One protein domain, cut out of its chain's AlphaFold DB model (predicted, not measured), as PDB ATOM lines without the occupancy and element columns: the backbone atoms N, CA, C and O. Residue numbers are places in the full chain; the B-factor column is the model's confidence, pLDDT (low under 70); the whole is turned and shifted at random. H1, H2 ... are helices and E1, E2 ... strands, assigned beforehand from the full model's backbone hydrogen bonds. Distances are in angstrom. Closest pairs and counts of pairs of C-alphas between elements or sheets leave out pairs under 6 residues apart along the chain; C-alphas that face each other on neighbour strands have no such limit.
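This is residues 3 to 90 of the 90 residues of an uncharacterized protein of viral metagenome (UniProt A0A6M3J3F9). A twisted sheet of four strands has one helix, H1, packed over one face, and residues 79 to 90 stick out as a tail. The sheet, E1 - E2 - E3 - E4, is a meander, each strand the antiparallel neighbour of the one before; H1 follows. The printed part has 88 residues, is mixed helix and strand in two layers, and is loose, with a radius of gyration of the C-alphas of 16.2 A and spans of 53 by 31 by 22 A.

E1, residues 3 to 7, begins at C-alpha 3 (-36.258, 47.029, 19.002). E2, residues 12 to 21, is 29.8 A long; E3, residues 24 to 34, 30.1 A. E4 is residues 44 to 50. H1, residues 68 to 79, ends at C-alpha 79 (-31.904, 56.831, 10.574).

Three hairpins show N 4 and O 16 at 3.0 A, N 15 and O 31 at 2.8 A, and N 30 and O 49 at 2.8 A. Edge strands E1 and E4 are apart. H1 is on the sheet; its closest C-alphas to E1 are Ala 74 and Ile 4, 7.1 A. In H1 every O i to N i+4 pair is within hydrogen-bond range.

The printed part has no cut. The link E4 to H1 is long, 17 residues. Residue 90 is under pLDDT 70.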
ATOM      1  N   GLN A   3     -35.803  47.451  17.682       94.62
ATOM      2  CA  GLN A   3     -36.258  47.029  19.002       94.62
ATOM      3  C   GLN A   3     -35.912  48.115  20.009       94.62
ATOM      4  O   GLN A   3     -34.772  48.574  20.057       94.62
ATOM      5  N   ILE A   4     -36.909  48.514  20.785       95.62
ATOM      6  CA  ILE A   4     -36.756  49.475  21.873       95.62
ATOM      7  C   ILE A   4     -37.136  48.759  23.153       95.62
ATOM      8  O   ILE A   4     -38.150  48.057  23.191       95.62
ATOM      9  N   GLU A   5     -36.316  48.930  24.181       95.69
ATOM     10  CA  GLU A   5     -36.525  48.338  25.494       95.69
ATOM     11  C   GLU A   5     -36.518  49.435  26.548       95.69
ATOM     12  O   GLU A   5     -35.602  50.255  26.592       95.69
ATOM     13  N   LYS A   6     -37.534  49.438  27.411       95.00
ATOM     14  CA  LYS A   6     -37.638  50.388  28.518       95.00
ATOM     15  C   LYS A   6     -37.807  49.631  29.818       95.00
ATOM     16  O   LYS A   6     -38.754  48.866  29.986       95.00
ATOM     17  N   GLN A   7     -36.884  49.852  30.743       93.88
ATOM     18  CA  GLN A   7     -36.953  49.257  32.069       93.88
ATOM     19  C   GLN A   7     -38.111  49.893  32.859       93.88
ATOM     20  O   GLN A   7     -38.192  51.118  32.939       93.88
ATOM     21  N   ILE A   8     -38.992  49.071  33.435       93.00
ATOM     22  CA  ILE A   8     -40.049  49.531  34.354       93.00
ATOM     23  C   ILE A   8     -39.522  49.481  35.787       93.00
ATOM     24  O   ILE A   8     -39.587  50.460  36.524       93.00
ATOM     25  N   ASP A   9     -38.984  48.323  36.163       92.81
ATOM     26  CA  ASP A   9     -38.395  48.042  37.468       92.81
ATOM     27  C   ASP A   9     -37.177  47.129  37.287       92.81
ATOM     28  O   ASP A   9     -36.808  46.792  36.172       92.81
ATOM     29  N   GLU A  10     -36.527  46.693  38.358       91.50
ATOM     30  CA  GLU A  10     -35.291  45.909  38.266       91.50
ATOM     31  C   GLU A  10     -35.414  44.551  37.537       91.50
ATOM     32  O   GLU A  10     -34.421  44.001  37.053       91.50
ATOM     33  N   LEU A  11     -36.621  43.999  37.448       93.94
ATOM     34  CA  LEU A  11     -36.900  42.670  36.909       93.94
ATOM     35  C   LEU A  11     -37.845  42.690  35.703       93.94
ATOM     36  O   LEU A  11     -37.965  41.676  35.011       93.94
ATOM     37  N   THR A  12     -38.479  43.828  35.440       95.44
ATOM     38  CA  THR A  12     -39.517  43.997  34.429       95.44
ATOM     39  C   THR A  12     -39.139  45.089  33.446       95.44
ATOM     40  O   THR A  12     -38.730  46.190  33.823       95.44
ATOM     41  N   PHE A  13     -39.331  44.807  32.165       95.94
ATOM     42  CA  PHE A  13     -39.138  45.781  31.104       95.94
ATOM     43  C   PHE A  13     -40.187  45.613  30.009       95.94
ATOM     44  O   PHE A  13     -40.780  44.546  29.821       95.94
ATOM     45  N   GLU A  14     -40.414  46.695  29.288       96.62
ATOM     46  CA  GLU A  14     -41.236  46.731  28.091       96.62
ATOM     47  C   GLU A  14     -40.343  46.615  26.870       96.62
ATOM     48  O   GLU A  14     -39.242  47.165  26.833       96.62
ATOM     49  N   ARG A  15     -40.839  45.921  25.851       96.94
ATOM     50  CA  ARG A  15     -40.179  45.803  24.561       96.94
ATOM     51  C   ARG A  15     -41.167  46.129  23.458       96.94
ATOM     52  O   ARG A  15     -42.196  45.466  23.340       96.94
ATOM     53  N   TRP A  16     -40.804  47.080  22.607       97.44
ATOM     54  CA  TRP A  16     -41.488  47.362  21.351       97.44
ATOM     55  C   TRP A  16     -40.643  46.848  20.198       97.44
ATOM     56  O   TRP A  16     -39.416  46.975  20.185       97.44
ATOM     57  N   THR A  17     -41.311  46.270  19.213       96.06
ATOM     58  CA  THR A  17     -40.686  45.757  17.999       96.06
ATOM     59  C   THR A  17     -41.323  46.423  16.796       96.06
ATOM     60  O   THR A  17     -42.549  46.479  16.679       96.06
ATOM     61  N   PHE A  18     -40.477  46.941  15.911       95.94
ATOM     62  CA  PHE A  18     -40.902  47.650  14.717       95.94
ATOM     63  C   PHE A  18     -40.325  47.023  13.459       95.94
ATOM     64  O   PHE A  18     -39.167  46.571  13.416       95.94
ATOM     65  N   THR A  19     -41.125  47.085  12.403       94.44
ATOM     66  CA  THR A  19     -40.754  46.635  11.067       94.44
ATOM     67  C   THR A  19     -40.827  47.810  10.105       94.44
ATOM     68  O   THR A  19     -41.725  48.643  10.183       94.44
ATOM     69  N   TRP A  20     -39.836  47.889   9.219       92.81
ATOM     70  CA  TRP A  20     -39.767  48.902   8.178       92.81
ATOM     71  C   TRP A  20     -40.265  48.305   6.861       92.81
ATOM     72  O   TRP A  20     -39.734  47.282   6.426       92.81
ATOM     73  N   VAL A  21     -41.294  48.914   6.272       92.62
ATOM     74  CA  VAL A  21     -41.945  48.490   5.020       92.62
ATOM     75  C   VAL A  21     -42.330  49.744   4.243       92.62
ATOM     76  O   VAL A  21     -42.863  50.677   4.837       92.62
ATOM     77  N   ASP A  22     -42.053  49.784   2.938       90.94
ATOM     78  CA  ASP A  22     -42.456  50.874   2.034       90.94
ATOM     79  C   ASP A  22     -42.185  52.283   2.590       90.94
ATOM     80  O   ASP A  22     -43.050  53.155   2.583       90.94
ATOM     81  N   ASN A  23     -40.972  52.507   3.106       87.44
ATOM     82  CA  ASN A  23     -40.524  53.764   3.724       87.44
ATOM     83  C   ASN A  23     -41.213  54.158   5.045       87.44
ATOM     84  O   ASN A  23     -40.936  55.235   5.568       87.44
ATOM     85  N   HIS A  24     -42.028  53.288   5.635       91.25
ATOM     86  CA  HIS A  24     -42.708  53.525   6.908       91.25
ATOM     87  C   HIS A  24     -42.213  52.564   7.991       91.25
ATOM     88  O   HIS A  24     -41.849  51.420   7.719       91.25
ATOM     89  N   ILE A  25     -42.200  53.032   9.241       94.00
ATOM     90  CA  ILE A  25     -41.890  52.218  10.421       94.00
ATOM     91  C   ILE A  25     -43.210  51.906  11.125       94.00
ATOM     92  O   ILE A  25     -43.894  52.814  11.593       94.00
ATOM     93  N   TYR A  26     -43.552  50.624  11.209       94.50
ATOM     94  CA  TYR A  26     -44.784  50.147  11.832       94.50
ATOM     95  C   TYR A  26     -44.487  49.388  13.115       94.50
ATOM     96  O   TYR A  26     -43.511  48.638  13.189       94.50
ATOM     97  N   LEU A  27     -45.360  49.552  14.108       95.44
ATOM     98  CA  LEU A  27     -45.383  48.689  15.279       95.44
ATOM     99  C   LEU A  27     -45.783  47.276  14.837       95.44
ATOM    100  O   LEU A  27     -46.863  47.072  14.286       95.44
ATOM    101  N   ASP A  28     -44.911  46.303  15.076       95.62
ATOM    102  CA  ASP A  28     -45.151  44.900  14.715       95.62
ATOM    103  C   ASP A  28     -45.507  44.049  15.942       95.62
ATOM    104  O   ASP A  28     -46.276  43.088  15.855       95.62
ATOM    105  N   GLY A  29     -45.012  44.443  17.116       96.12
ATOM    106  CA  GLY A  29     -45.332  43.775  18.367       96.12
ATOM    107  C   GLY A  29     -44.856  44.530  19.598       96.12
ATOM    108  O   GLY A  29     -43.965  45.379  19.531       96.12
ATOM    109  N   TYR A  30     -45.450  44.181  20.731       97.62
ATOM    110  CA  TYR A  30     -45.121  44.705  22.046       97.62
ATOM    111  C   TYR A  30     -45.190  43.586  23.085       97.62
ATOM    112  O   TYR A  30     -46.062  42.716  23.023       97.62
ATOM    113  N   SER A  31     -44.278  43.602  24.051       96.94
ATOM    114  CA  SER A  31     -44.310  42.664  25.168       96.94
ATOM    115  C   SER A  31     -43.824  43.293  26.461       96.94
ATOM    116  O   SER A  31     -42.798  43.971  26.465       96.94
ATOM    117  N   VAL A  32     -44.500  42.974  27.563       97.31
ATOM    118  CA  VAL A  32     -43.972  43.192  28.914       97.31
ATOM    119  C   VAL A  32     -43.325  41.899  29.370       97.31
ATOM    120  O   VAL A  32     -43.973  40.849  29.397       97.31
ATOM    121  N   LEU A  33     -42.047  41.979  29.705       96.12
ATOM    122  CA  LEU A  33     -41.208  40.844  30.048       96.12
ATOM    123  C   LEU A  33     -40.753  40.978  31.495       96.12
ATOM    124  O   LEU A  33     -40.260  42.028  31.896       96.12
ATOM    125  N   HIS A  34     -40.905  39.904  32.264       95.62
ATOM    126  CA  HIS A  34     -40.589  39.871  33.688       95.62
ATOM    127  C   HIS A  34     -39.661  38.703  34.021       95.62
ATOM    128  O   HIS A  34     -39.793  37.610  33.469       95.62
ATOM    129  N   ARG A  35     -38.718  38.918  34.939       93.56
ATOM    130  CA  ARG A  35     -37.911  37.858  35.557       93.56
ATOM    131  C   ARG A  35     -38.333  37.668  36.997       93.56
ATOM    132  O   ARG A  35     -38.389  38.624  37.749       93.56
ATOM    133  N   GLU A  36     -38.466  36.422  37.420       90.31
ATOM    134  CA  GLU A  36     -38.775  36.115  38.819       90.31
ATOM    135  C   GLU A  36     -37.679  36.598  39.789       90.31
ATOM    136  O   GLU A  36     -37.950  36.998  40.917       90.31
ATOM    137  N   SER A  37     -36.413  36.593  39.357       90.69
ATOM    138  CA  SER A  37     -35.319  37.212  40.110       90.69
ATOM    139  C   SER A  37     -34.134  37.550  39.208       90.69
ATOM    140  O   SER A  37     -34.029  37.054  38.086       90.69
ATOM    141  N   LYS A  38     -33.172  38.324  39.729       87.31
ATOM    142  CA  LYS A  38     -31.929  38.687  39.018       87.31
ATOM    143  C   LYS A  38     -31.115  37.484  38.538       87.31
ATOM    144  O   LYS A  38     -30.330  37.604  37.604       87.31
ATOM    145  N   ARG A  39     -31.250  36.338  39.218       88.69
ATOM    146  CA  ARG A  39     -30.500  35.113  38.907       88.69
ATOM    147  C   ARG A  39     -31.151  34.301  37.786       88.69
ATOM    148  O   ARG A  39     -30.466  33.501  37.150       88.69
ATOM    149  N   HIS A  40     -32.441  34.507  37.524       87.50
ATOM    150  CA  HIS A  40     -33.147  33.820  36.450       87.50
ATOM    151  C   HIS A  40     -32.831  34.472  35.102       87.50
ATOM    152  O   HIS A  40     -32.944  35.682  34.930       87.50
ATOM    153  N   LYS A  41     -32.421  33.656  34.125       85.31
ATOM    154  CA  LYS A  41     -32.107  34.130  32.766       85.31
ATOM    155  C   LYS A  41     -33.354  34.274  31.895       85.31
ATOM    156  O   LYS A  41     -33.390  35.141  31.020       85.31
ATOM    157  N   ASN A  42     -34.355  33.435  32.150       91.19
ATOM    158  CA  ASN A  42     -35.580  33.363  31.367       91.19
ATOM    159  C   ASN A  42     -36.556  34.461  31.788       91.19
ATOM    160  O   ASN A  42     -36.671  34.772  32.971       91.19
ATOM    161  N   TYR A  43     -37.257  35.015  30.804       92.88
ATOM    162  CA  TYR A  43     -38.318  35.989  31.013       92.88
ATOM    163  C   TYR A  43     -39.676  35.321  30.809       92.88
ATOM    164  O   TYR A  43     -39.858  34.581  29.838       92.88
ATOM    165  N   SER A  44     -40.628  35.610  31.688       93.81
ATOM    166  CA  SER A  44     -42.045  35.368  31.443       93.81
ATOM    167  C   SER A  44     -42.654  36.565  30.711       93.81
ATOM    168  O   SER A  44     -42.239  37.711  30.894       93.81
ATOM    169  N   VAL A  45     -43.630  36.297  29.844       95.44
ATOM    170  CA  VAL A  45     -44.364  37.335  29.112       95.44
ATOM    171  C   VAL A  45     -45.629  37.662  29.898       95.44
ATOM    172  O   VAL A  45     -46.510  36.816  30.013       95.44
ATOM    173  N   LEU A  46     -45.713  38.874  30.446       94.88
ATOM    174  CA  LEU A  46     -46.881  39.331  31.207       94.88
ATOM    175  C   LEU A  46     -47.969  39.902  30.298       94.88
ATOM    176  O   LEU A  46     -49.157  39.695  30.529       94.88
ATOM    177  N   LYS A  47     -47.554  40.637  29.264       96.00
ATOM    178  CA  LYS A  47     -48.438  41.167  28.227       96.00
ATOM    179  C   LYS A  47     -47.807  40.942  26.868       96.00
ATOM    180  O   LYS A  47     -46.591  41.085  26.738       96.00
ATOM    181  N   LYS A  48     -48.622  40.625  25.868       96.75
ATOM    182  CA  LYS A  48     -48.187  40.405  24.492       96.75
ATOM    183  C   LYS A  48     -49.184  41.005  23.512       96.75
ATOM    184  O   LYS A  48     -50.378  40.727  23.579       96.75
ATOM    185  N   TYR A  49     -48.647  41.766  22.575       97.31
ATOM    186  CA  TYR A  49     -49.289  42.166  21.339       97.31
ATOM    187  C   TYR A  49     -48.392  41.760  20.168       97.31
ATOM    188  O   TYR A  49     -47.181  41.987  20.176       97.31
ATOM    189  N   SER A  50     -48.989  41.161  19.151       95.81
ATOM    190  CA  SER A  50     -48.384  40.823  17.875       95.81
ATOM    191  C   SER A  50     -49.386  41.124  16.776       95.81
ATOM    192  O   SER A  50     -50.524  40.647  16.813       95.81
ATOM    193  N   ARG A  51     -48.941  41.868  15.765       94.25
ATOM    194  CA  ARG A  51     -49.727  42.136  14.560       94.25
ATOM    195  C   ARG A  51     -50.081  40.849  13.804       94.25
ATOM    196  O   ARG A  51     -51.157  40.744  13.228       94.25
ATOM    197  N   LEU A  52     -49.167  39.874  13.788       92.50
ATOM    198  CA  LEU A  52     -49.298  38.636  13.009       92.50
ATOM    199  C   LEU A  52     -49.973  37.501  13.783       92.50
ATOM    200  O   LEU A  52     -50.724  36.724  13.197       92.50
ATOM    201  N   MET A  53     -49.708  37.394  15.086       92.25
ATOM    202  CA  MET A  53     -50.180  36.287  15.922       92.25
ATOM    203  C   MET A  53     -51.260  36.756  16.893       92.25
ATOM    204  O   MET A  53     -51.093  36.680  18.106       92.25
ATOM    205  N   SER A  54     -52.391  37.225  16.358       89.12
ATOM    206  CA  SER A  54     -53.484  37.775  17.172       89.12
ATOM    207  C   SER A  54     -54.039  36.794  18.208       89.12
ATOM    208  O   SER A  54     -54.454  37.215  19.283       89.12
ATOM    209  N   ARG A  55     -53.997  35.486  17.921       91.44
ATOM    210  CA  ARG A  55     -54.426  34.420  18.845       91.44
ATOM    211  C   ARG A  55     -53.600  34.354  20.130       91.44
ATOM    212  O   ARG A  55     -54.126  33.926  21.149       91.44
ATOM    213  N   ASP A  56     -52.339  34.778  20.077       91.44
ATOM    214  CA  ASP A  56     -51.430  34.764  21.227       91.44
ATOM    215  C   ASP A  56     -51.451  36.087  22.003       91.44
ATOM    216  O   ASP A  56     -50.704  36.251  22.973       91.44
ATOM    217  N   ASN A  57     -52.226  37.069  21.539       94.88
ATOM    218  CA  ASN A  57     -52.239  38.386  22.145       94.88
ATOM    219  C   ASN A  57     -53.034  38.358  23.443       94.88
ATOM    220  O   ASN A  57     -54.155  37.863  23.505       94.88
ATOM    221  N   THR A  58     -52.456  38.958  24.476       96.50
ATOM    222  CA  THR A  58     -53.130  39.174  25.758       96.50
ATOM    223  C   THR A  58     -53.703  40.587  25.864       96.50
ATOM    224  O   THR A  58     -54.434  40.870  26.806       96.50
ATOM    225  N   ILE A  59     -53.321  41.486  24.949       95.81
ATOM    226  CA  ILE A  59     -53.804  42.866  24.865       95.81
ATOM    227  C   ILE A  59     -54.106  43.237  23.411       95.81
ATOM    228  O   ILE A  59     -53.597  42.605  22.478       95.81
ATOM    229  N   THR A  60     -54.907  44.280  23.212       94.44
ATOM    230  CA  THR A  60     -55.192  44.815  21.877       94.44
ATOM    231  C   THR A  60     -54.171  45.879  21.469       94.44
ATOM    232  O   THR A  60     -53.384  46.350  22.288       94.44
ATOM    233  N   GLU A  61     -54.170  46.269  20.193       93.81
ATOM    234  CA  GLU A  61     -53.274  47.321  19.689       93.81
ATOM    235  C   GLU A  61     -53.492  48.664  20.403       93.81
ATOM    236  O   GLU A  61     -52.526  49.365  20.696       93.81
ATOM    237  N   SER A  62     -54.742  49.005  20.743       93.38
ATOM    238  CA  SER A  62     -55.067  50.256  21.441       93.38
ATOM    239  C   SER A  62     -54.538  50.309  22.872       93.38
ATOM    240  O   SER A  62     -54.355  51.395  23.413       93.38
ATOM    241  N   ASP A  63     -54.281  49.148  23.474       93.69
ATOM    242  CA  ASP A  63     -53.737  49.041  24.828       93.69
ATOM    243  C   ASP A  63     -52.208  49.168  24.851       93.69
ATOM    244  O   ASP A  63     -51.607  49.233  25.928       93.69
ATOM    245  N   VAL A  64     -51.555  49.165  23.683       93.88
ATOM    246  CA  VAL A  64     -50.102  49.303  23.604       93.88
ATOM    247  C   VAL A  64     -49.717  50.741  23.965       93.88
ATOM    248  O   VAL A  64     -50.182  51.681  23.313       93.88
ATOM    249  N   PRO A  65     -48.818  50.949  24.943       92.50
ATOM    250  CA  PRO A  65     -48.315  52.275  25.278       92.50
ATOM    251  C   PRO A  65     -47.399  52.782  24.157       92.50
ATOM    252  O   PRO A  65     -46.183  52.597  24.179       92.50
ATOM    253  N   PHE A  66     -47.993  53.391  23.131       91.25
ATOM    254  CA  PHE A  66     -47.296  53.872  21.942       91.25
ATOM    255  C   PHE A  66     -47.194  55.402  21.940       91.25
ATOM    256  O   PHE A  66     -47.916  56.112  21.234       91.25
ATOM    257  N   THR A  67     -46.293  55.913  22.780       92.25
ATOM    258  CA  THR A  67     -46.077  57.353  22.976       92.25
ATOM    259  C   THR A  67     -45.297  57.989  21.822       92.25
ATOM    260  O   THR A  67     -44.666  57.316  21.003       92.25
ATOM    261  N   THR A  68     -45.324  59.322  21.747       91.19
ATOM    262  CA  THR A  68     -44.524  60.099  20.786       91.19
ATOM    263  C   THR A  68     -43.021  59.913  20.986       91.19
ATOM    264  O   THR A  68     -42.285  59.911  20.004       91.19
ATOM    265  N   GLU A  69     -42.575  59.689  22.222       93.38
ATOM    266  CA  GLU A  69     -41.173  59.408  22.560       93.38
ATOM    267  C   GLU A  69     -40.677  58.123  21.887       93.38
ATOM    268  O   GLU A  69     -39.664  58.139  21.194       93.38
ATOM    269  N   ILE A  70     -41.442  57.031  21.998       93.44
ATOM    270  CA  ILE A  70     -41.088  55.741  21.386       93.44
ATOM    271  C   ILE A  70     -41.072  55.841  19.854       93.44
ATOM    272  O   ILE A  70     -40.232  55.225  19.198       93.44
ATOM    273  N   LYS A  71     -41.974  56.641  19.264       92.88
ATOM    274  CA  LYS A  71     -41.969  56.912  17.816       92.88
ATOM    275  C   LYS A  71     -40.687  57.616  17.376       92.88
ATOM    276  O   LYS A  71     -40.098  57.211  16.376       92.88
ATOM    277  N   ALA A  72     -40.274  58.650  18.110       94.25
ATOM    278  CA  ALA A  72     -39.052  59.392  17.821       94.25
ATOM    279  C   ALA A  72     -37.819  58.487  17.953       94.25
ATOM    280  O   ALA A  72     -37.018  58.403  17.028       94.25
ATOM    281  N   GLU A  73     -37.730  57.709  19.032       94.19
ATOM    282  CA  GLU A  73     -36.615  56.785  19.245       94.19
ATOM    283  C   GLU A  73     -36.536  55.703  18.154       94.19
ATOM    284  O   GLU A  73     -35.450  55.381  17.662       94.19
ATOM    285  N   ALA A  74     -37.681  55.167  17.710       93.19
ATOM    286  CA  ALA A  74     -37.710  54.173  16.637       93.19
ATOM    287  C   ALA A  74     -37.203  54.765  15.317       93.19
ATOM    288  O   ALA A  74     -36.471  54.101  14.575       93.19
ATOM    289  N   TYR A  75     -37.562  56.018  15.044       93.62
ATOM    290  CA  TYR A  75     -37.081  56.753  13.885       93.62
ATOM    291  C   TYR A  75     -35.573  57.025  13.967       93.62
ATOM    292  O   TYR A  75     -34.851  56.729  13.015       93.62
ATOM    293  N   ASP A  76     -35.063  57.476  15.109       93.19
ATOM    294  CA  ASP A  76     -33.637  57.770  15.291       93.19
ATOM    295  C   ASP A  76     -32.766  56.508  15.161       93.19
ATOM    296  O   ASP A  76     -31.728  56.504  14.482       93.19
ATOM    297  N   GLN A  77     -33.214  55.379  15.724       91.75
ATOM    298  CA  GLN A  77     -32.551  54.084  15.534       91.75
ATOM    299  C   GLN A  77     -32.576  53.602  14.076       91.75
ATOM    300  O   GLN A  77     -31.684  52.864  13.648       91.75
ATOM    301  N   PHE A  78     -33.601  53.970  13.307       90.50
ATOM    302  CA  PHE A  78     -33.650  53.667  11.881       90.50
ATOM    303  C   PHE A  78     -32.671  54.538  11.095       90.50
ATOM    304  O   PHE A  78     -31.835  54.014  10.355       90.50
ATOM    305  N   VAL A  79     -32.733  55.855  11.291       90.25
ATOM    306  CA  VAL A  79     -31.904  56.831  10.574       90.25
ATOM    307  C   VAL A  79     -30.422  56.616  10.860       90.25
ATOM    308  O   VAL A  79     -29.619  56.653   9.934       90.25
ATOM    309  N   SER A  80     -30.047  56.289  12.099       90.06
ATOM    310  CA  SER A  80     -28.651  55.983  12.460       90.06
ATOM    311  C   SER A  80     -28.059  54.774  11.721       90.06
ATOM    312  O   SER A  80     -26.838  54.652  11.614       90.06
ATOM    313  N   LYS A  81     -28.895  53.886  11.163       87.00
ATOM    314  CA  LYS A  81     -28.441  52.769  10.316       87.00
ATOM    315  C   LYS A  81     -28.207  53.185   8.864       87.00
ATOM    316  O   LYS A  81     -27.511  52.467   8.141       87.00
ATOM    317  N   ILE A  82     -28.760  54.316   8.430       88.88
ATOM    318  CA  ILE A  82     -28.574  54.843   7.078       88.88
ATOM    319  C   ILE A  82     -27.173  55.447   6.986       88.88
ATOM    320  O   ILE A  82     -26.814  56.367   7.715       88.88
ATOM    321  N   LYS A  83     -26.363  54.931   6.058       87.94
ATOM    322  CA  LYS A  83     -25.020  55.454   5.789       87.94
ATOM    323  C   LYS A  83     -25.050  56.312   4.533       87.94
ATOM    324  O   LYS A  83     -25.314  55.801   3.448       87.94
ATOM    325  N   VAL A  84     -24.728  57.593   4.679       89.00
ATOM    326  CA  VAL A  84     -24.479  58.486   3.543       89.00
ATOM    327  C   VAL A  84     -23.037  58.278   3.091       89.00
ATOM    328  O   VAL A  84     -22.112  58.385   3.895       89.00
ATOM    329  N   ARG A  85     -22.851  57.940   1.816       93.25
ATOM    330  CA  ARG A  85     -21.547  57.661   1.206       93.25
ATOM    331  C   ARG A  85     -21.384  58.447  -0.083       93.25
ATOM    332  O   ARG A  85     -22.375  58.783  -0.737       93.25
ATOM    333  N   LYS A  86     -20.140  58.708  -0.478       93.69
ATOM    334  CA  LYS A  86     -19.839  59.198  -1.831       93.69
ATOM    335  C   LYS A  86     -20.051  58.075  -2.849       93.69
ATOM    336  O   LYS A  86     -19.897  56.903  -2.524       93.69
ATOM    337  N   TRP A  87     -20.319  58.422  -4.109       86.81
ATOM    338  CA  TRP A  87     -20.436  57.425  -5.188       86.81
ATOM    339  C   TRP A  87     -19.166  56.574  -5.351       86.81
ATOM    340  O   TRP A  87     -19.239  55.391  -5.656       86.81
ATOM    341  N   SER A  88     -17.999  57.168  -5.090       94.25
ATOM    342  CA  SER A  88     -16.704  56.482  -5.102       94.25
ATOM    343  C   SER A  88     -16.523  55.449  -3.981       94.25
ATOM    344  O   SER A  88     -15.575  54.679  -4.030       94.25
ATOM    345  N   GLU A  89     -17.386  55.453  -2.962       88.75
ATOM    346  CA  GLU A  89     -17.364  54.548  -1.799       88.75
ATOM    347  C   GLU A  89     -18.451  53.453  -1.896       88.75
ATOM    348  O   GLU A  89     -18.791  52.821  -0.884       88.75
ATOM    349  N   ARG A  90     -19.055  53.296  -3.085       68.25
ATOM    350  CA  ARG A  90     -20.058  52.267  -3.381       68.25
ATOM    351  C   ARG A  90     -19.489  50.861  -3.222       68.25
ATOM    352  O   ARG A  90     -18.363  50.620  -3.701       68.25
TER     353      ARG A  90